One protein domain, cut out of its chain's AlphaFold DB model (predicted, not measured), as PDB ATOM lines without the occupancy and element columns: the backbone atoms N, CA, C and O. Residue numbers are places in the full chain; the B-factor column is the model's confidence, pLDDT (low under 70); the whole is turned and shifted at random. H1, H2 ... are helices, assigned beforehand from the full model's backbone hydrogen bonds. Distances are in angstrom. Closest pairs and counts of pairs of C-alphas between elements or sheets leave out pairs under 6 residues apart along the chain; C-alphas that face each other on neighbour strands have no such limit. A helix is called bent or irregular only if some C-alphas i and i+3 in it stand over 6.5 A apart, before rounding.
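Overview. This is residues 2 to 45 of the 80 residues of a protein of Cupriavidus sp. P-10 (UniProt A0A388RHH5). The model is an open hook: one long helix, H3, makes the shaft and the longest axis, and the chain before it folds back beside it, with the short helix H2 at the corner and H1 set crosswise a gap away from the shaft. Residues 37 to 43, of which 37 to 42 belong to H3, stick out free at the far end. The printed part has 44 residues with three named helices, H1, H2 and H3 in that order, and no named strand; the class is all helix. It is only just compact, close to loose, with a radius of gyration of the C-alphas of 10.9 A, and spans 31 by 20 by 15 A.

Arrangement. H1, residues 5 to 14, touches no helix. It is apart from H2, residues 19 to 22, and from H3, residues 24 to 42. H2 and H3 only just touch, with 3 pairs of C-alphas within 8 A, and only at the corner by their link. Their closest C-alphas are those of Leu 21 and Asn 27, 4.8 A apart, and H3 touches H2 with residues 26 to 27 alone. In H3 every O i to N i+4 pair is within hydrogen-bond range; in H1 2 of 6 are, beside 5 of 7 O i to N i+3 pairs, and H2 is too short for an O i to N i+4 pair.

Along the chain. H1 begins at C-alpha 5 (4.279, -14.745, -6.655) and measures 15.0 A; it is irregular, with C-alphas 6 and 9 standing 7.1 A apart. H2 begins at C-alpha 19 (9.430, -20.708, -15.114). H3 measures 26.7 A and ends at C-alpha 42 (-9.295, -25.235, 8.018).

Size, cuts and confidence. The two C-alphas farthest apart, those of Ala 19 and Gly 43, are 31.2 A apart. The printed part has no cut, and both links, H1 to H2 and H2 to H3, are tight. The mean pLDDT of the printed part is 98.1, and no printed residue is under 70.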
ATOM      1  N   GLN A   2      -2.967 -21.282 -11.276       94.31
ATOM      2  CA  GLN A   2      -2.804 -19.823 -11.022       94.31
ATOM      3  C   GLN A   2      -2.023 -19.469  -9.734       94.31
ATOM      4  O   GLN A   2      -2.454 -18.647  -8.928       94.31
ATOM      5  N   ILE A   3      -0.867 -20.103  -9.533       97.69
ATOM      6  CA  ILE A   3      -0.002 -19.859  -8.370       97.69
ATOM      7  C   ILE A   3       0.594 -18.452  -8.460       97.69
ATOM      8  O   ILE A   3       1.285 -18.133  -9.428       97.69
ATOM      9  N   ASN A   4       0.329 -17.607  -7.465       95.81
ATOM     10  CA  ASN A   4       0.828 -16.234  -7.456       95.81
ATOM     11  C   ASN A   4       2.244 -16.134  -6.847       95.81
ATOM     12  O   ASN A   4       2.770 -17.082  -6.253       95.81
ATOM     13  N   SER A   5       2.873 -14.967  -7.004       97.00
ATOM     14  CA  SER A   5       4.279 -14.745  -6.655       97.00
ATOM     15  C   SER A   5       4.601 -14.843  -5.160       97.00
ATOM     16  O   SER A   5       5.771 -15.036  -4.830       97.00
ATOM     17  N   ILE A   6       3.610 -14.787  -4.257       97.12
ATOM     18  CA  ILE A   6       3.839 -14.876  -2.802       97.12
ATOM     19  C   ILE A   6       4.476 -16.210  -2.396       97.12
ATOM     20  O   ILE A   6       5.177 -16.293  -1.390       97.12
ATOM     21  N   HIS A   7       4.260 -17.259  -3.193       97.75
ATOM     22  CA  HIS A   7       4.798 -18.586  -2.924       97.75
ATOM     23  C   HIS A   7       6.244 -18.746  -3.411       97.75
ATOM     24  O   HIS A   7       6.936 -19.640  -2.927       97.75
ATOM     25  N   LEU A   8       6.735 -17.894  -4.323       98.31
ATOM     26  CA  LEU A   8       8.047 -18.068  -4.962       98.31
ATOM     27  C   LEU A   8       9.222 -18.153  -3.968       98.31
ATOM     28  O   LEU A   8      10.040 -19.054  -4.146       98.31
ATOM     29  N   PRO A   9       9.303 -17.341  -2.892       98.44
ATOM     30  CA  PRO A   9      10.383 -17.471  -1.906       98.44
ATOM     31  C   PRO A   9      10.376 -18.803  -1.143       98.44
ATOM     32  O   PRO A   9      11.410 -19.255  -0.659       98.44
ATOM     33  N   ARG A  10       9.206 -19.436  -0.995       98.19
ATOM     34  CA  ARG A  10       9.098 -20.773  -0.399       98.19
ATOM     35  C   ARG A  10       9.444 -21.850  -1.421       98.19
ATOM     36  O   ARG A  10      10.154 -22.787  -1.080       98.19
ATOM     37  N   LEU A  11       8.942 -21.714  -2.646       98.44
ATOM     38  CA  LEU A  11       9.144 -22.664  -3.742       98.44
ATOM     39  C   LEU A  11      10.612 -22.757  -4.177       98.44
ATOM     40  O   LEU A  11      11.086 -23.854  -4.470       98.44
ATOM     41  N   SER A  12      11.354 -21.648  -4.136       98.19
ATOM     42  CA  SER A  12      12.781 -21.629  -4.478       98.19
ATOM     43  C   SER A  12      13.622 -22.543  -3.583       98.19
ATOM     44  O   SER A  12      14.586 -23.133  -4.060       98.19
ATOM     45  N   LYS A  13      13.216 -22.749  -2.321       98.38
ATOM     46  CA  LYS A  13      13.863 -23.693  -1.389       98.38
ATOM     47  C   LYS A  13      13.769 -25.154  -1.847       98.38
ATOM     48  O   LYS A  13      14.544 -25.979  -1.385       98.38
ATOM     49  N   TYR A  14      12.841 -25.454  -2.754       97.94
ATOM     50  CA  TYR A  14      12.644 -26.765  -3.376       97.94
ATOM     51  C   TYR A  14      13.121 -26.790  -4.839       97.94
ATOM     52  O   TYR A  14      12.763 -27.693  -5.587       97.94
ATOM     53  N   GLY A  15      13.867 -25.773  -5.288       98.19
ATOM     54  CA  GLY A  15      14.311 -25.659  -6.681       98.19
ATOM     55  C   GLY A  15      13.200 -25.300  -7.678       98.19
ATOM     56  O   GLY A  15      13.407 -25.370  -8.888       98.19
ATOM     57  N   ILE A  16      12.012 -24.898  -7.210       98.44
ATOM     58  CA  ILE A  16      10.889 -24.536  -8.083       98.44
ATOM     59  C   ILE A  16      10.934 -23.032  -8.373       98.44
ATOM     60  O   ILE A  16      10.726 -22.200  -7.489       98.44
ATOM     61  N   THR A  17      11.183 -22.681  -9.635       98.25
ATOM     62  CA  THR A  17      11.195 -21.295 -10.119       98.25
ATOM     63  C   THR A  17       9.842 -20.905 -10.717       98.25
ATOM     64  O   THR A  17       8.986 -21.750 -10.982       98.25
ATOM     65  N   ARG A  18       9.653 -19.609 -11.003       97.88
ATOM     66  CA  ARG A  18       8.469 -19.131 -11.737       97.88
ATOM     67  C   ARG A  18       8.333 -19.792 -13.113       97.88
ATOM     68  O   ARG A  18       7.211 -20.051 -13.528       97.88
ATOM     69  N   ALA A  19       9.444 -20.071 -13.799       98.44
ATOM     70  CA  ALA A  19       9.430 -20.708 -15.114       98.44
ATOM     71  C   ALA A  19       8.822 -22.119 -15.053       98.44
ATOM     72  O   ALA A  19       7.992 -22.468 -15.886       98.44
ATOM     73  N   HIS A  20       9.142 -22.893 -14.009       98.44
ATOM     74  CA  HIS A  20       8.571 -24.230 -13.818       98.44
ATOM     75  C   HIS A  20       7.047 -24.203 -13.639       98.44
ATOM     76  O   HIS A  20       6.375 -25.163 -13.987       98.44
ATOM     77  N   LEU A  21       6.467 -23.102 -13.149       98.31
ATOM     78  CA  LEU A  21       5.015 -22.977 -12.993       98.31
ATOM     79  C   LEU A  21       4.260 -22.818 -14.324       98.31
ATOM     80  O   LEU A  21       3.029 -22.821 -14.299       98.31
ATOM     81  N   PHE A  22       4.948 -22.668 -15.461       97.75
ATOM     82  CA  PHE A  22       4.319 -22.738 -16.786       97.75
ATOM     83  C   PHE A  22       4.164 -24.177 -17.292       97.75
ATOM     84  O   PHE A  22       3.347 -24.410 -18.180       97.75
ATOM     85  N   ASP A  23       4.873 -25.143 -16.700       98.44
ATOM     86  CA  ASP A  23       4.585 -26.557 -16.908       98.44
ATOM     87  C   ASP A  23       3.275 -26.935 -16.195       98.44
ATOM     88  O   ASP A  23       3.074 -26.646 -15.009       98.44
ATOM     89  N   GLY A  24       2.361 -27.571 -16.928       98.19
ATOM     90  CA  GLY A  24       1.024 -27.891 -16.430       98.19
ATOM     91  C   GLY A  24       1.034 -28.859 -15.247       98.19
ATOM     92  O   GLY A  24       0.279 -28.663 -14.289       98.19
ATOM     93  N   CYS A  25       1.910 -29.865 -15.281       98.38
ATOM     94  CA  CYS A  25       2.041 -30.857 -14.220       98.38
ATOM     95  C   CYS A  25       2.612 -30.214 -12.955       98.38
ATOM     96  O   CYS A  25       2.001 -30.318 -11.891       98.38
ATOM     97  N   VAL A  26       3.722 -29.477 -13.061       98.38
ATOM     98  CA  VAL A  26       4.323 -28.769 -11.920       98.38
ATOM     99  C   VAL A  26       3.325 -27.784 -11.314       98.38
ATOM    100  O   VAL A  26       3.155 -27.742 -10.093       98.38
ATOM    101  N   ASN A  27       2.612 -27.024 -12.146       98.62
ATOM    102  CA  ASN A  27       1.612 -26.073 -11.672       98.62
ATOM    103  C   ASN A  27       0.475 -26.759 -10.894       98.62
ATOM    104  O   ASN A  27       0.036 -26.244  -9.862       98.62
ATOM    105  N   ALA A  28       0.013 -27.919 -11.371       98.56
ATOM    106  CA  ALA A  28      -1.006 -28.716 -10.698       98.56
ATOM    107  C   ALA A  28      -0.507 -29.279  -9.359       98.56
ATOM    108  O   ALA A  28      -1.192 -29.123  -8.349       98.56
ATOM    109  N   TYR A  29       0.698 -29.855  -9.312       98.50
ATOM    110  CA  TYR A  29       1.274 -30.380  -8.069       98.50
ATOM    111  C   TYR A  29       1.490 -29.286  -7.020       98.50
ATOM    112  O   TYR A  29       1.113 -29.457  -5.859       98.50
ATOM    113  N   VAL A  30       2.033 -28.132  -7.417       98.69
ATOM    114  CA  VAL A  30       2.233 -26.995  -6.506       98.69
ATOM    115  C   VAL A  30       0.899 -26.457  -5.989       98.69
ATOM    116  O   VAL A  30       0.764 -26.188  -4.794       98.69
ATOM    117  N   GLY A  31      -0.108 -26.326  -6.856       98.50
ATOM    118  CA  GLY A  31      -1.437 -25.889  -6.433       98.50
ATOM    119  C   GLY A  31      -2.117 -26.878  -5.489       98.50
ATOM    120  O   GLY A  31      -2.695 -26.458  -4.488       98.50
ATOM    121  N   ALA A  32      -1.987 -28.181  -5.742       98.62
ATOM    122  CA  ALA A  32      -2.491 -29.223  -4.852       98.62
ATOM    123  C   ALA A  32      -1.796 -29.193  -3.482       98.62
ATOM    124  O   ALA A  32      -2.465 -29.314  -2.455       98.62
ATOM    125  N   TRP A  33      -0.480 -28.962  -3.446       98.44
ATOM    126  CA  TRP A  33       0.261 -28.789  -2.197       98.44
ATOM    127  C   TRP A  33      -0.255 -27.586  -1.393       98.44
ATOM    128  O   TRP A  33      -0.615 -27.741  -0.226       98.44
ATOM    129  N   ILE A  34      -0.381 -26.408  -2.008       98.56
ATOM    130  CA  ILE A  34      -0.893 -25.209  -1.318       98.56
ATOM    131  C   ILE A  34      -2.345 -25.412  -0.852       98.56
ATOM    132  O   ILE A  34      -2.722 -24.993   0.245       98.56
ATOM    133  N   LEU A  35      -3.182 -26.081  -1.652       98.56
ATOM    134  CA  LEU A  35      -4.547 -26.417  -1.250       98.56
ATOM    135  C   LEU A  35      -4.560 -27.380  -0.053       98.56
ATOM    136  O   LEU A  35      -5.334 -27.179   0.883       98.56
ATOM    137  N   ARG A  36      -3.681 -28.391  -0.038       98.62
ATOM    138  CA  ARG A  36      -3.551 -29.338   1.078       98.62
ATOM    139  C   ARG A  36      -3.192 -28.637   2.384       98.62
ATOM    140  O   ARG A  36      -3.776 -28.976   3.408       98.62
ATOM    141  N   GLU A  37      -2.303 -27.649   2.356       98.31
ATOM    142  CA  GLU A  37      -1.962 -26.855   3.547       98.31
ATOM    143  C   GLU A  37      -3.178 -26.087   4.088       98.31
ATOM    144  O   GLU A  37      -3.419 -26.049   5.296       98.31
ATOM    145  N   ASN A  38      -4.007 -25.527   3.201       98.56
ATOM    146  CA  ASN A  38      -5.254 -24.878   3.606       98.56
ATOM    147  C   ASN A  38      -6.264 -25.878   4.189       98.56
ATOM    148  O   ASN A  38      -6.925 -25.568   5.179       98.56
ATOM    149  N   ILE A  39      -6.351 -27.088   3.630       98.75
ATOM    150  CA  ILE A  39      -7.191 -28.171   4.166       98.75
ATOM    151  C   ILE A  39      -6.697 -28.615   5.547       98.75
ATOM    152  O   ILE A  39      -7.507 -28.834   6.441       98.75
ATOM    153  N   GLN A  40      -5.384 -28.715   5.759       98.69
ATOM    154  CA  GLN A  40      -4.820 -29.031   7.077       98.69
ATOM    155  C   GLN A  40      -5.167 -27.959   8.115       98.69
ATOM    156  O   GLN A  40      -5.440 -28.288   9.265       98.69
ATOM    157  N   ARG A  41      -5.197 -26.682   7.713       98.06
ATOM    158  CA  ARG A  41      -5.502 -25.561   8.610       98.06
ATOM    159  C   ARG A  41      -6.993 -25.394   8.916       98.06
ATOM    160  O   ARG A  41      -7.342 -25.031  10.034       98.06
ATOM    161  N   PHE A  42      -7.865 -25.578   7.926       98.06
ATOM    162  CA  PHE A  42      -9.295 -25.235   8.018       98.06
ATOM    163  C   PHE A  42     -10.237 -26.441   7.887       98.06
ATOM    164  O   PHE A  42     -11.456 -26.267   7.815       98.06
ATOM    165  N   GLY A  43      -9.687 -27.652   7.824       98.50
ATOM    166  CA  GLY A  43     -10.422 -28.869   7.498       98.50
ATOM    167  C   GLY A  43     -10.800 -28.960   6.012       98.50
ATOM    168  O   GLY A  43     -10.587 -28.016   5.244       98.50
ATOM    169  N   PRO A  44     -11.388 -30.091   5.582       97.62
ATOM    170  CA  PRO A  44     -11.869 -30.299   4.216       97.62
ATOM    171  C   PRO A  44     -13.166 -29.510   3.964       97.62
ATOM    172  O   PRO A  44     -14.246 -30.071   3.807       97.62
ATOM    173  N   THR A  45     -13.066 -28.182   3.973       98.06
ATOM    174  CA  THR A  45     -14.201 -27.255   3.918       98.06
ATOM    175  C   THR A  45     -14.069 -26.271   2.755       98.06
ATOM    176  O   THR A  45     -12.975 -26.006   2.253       98.06
TER     177      THR A  45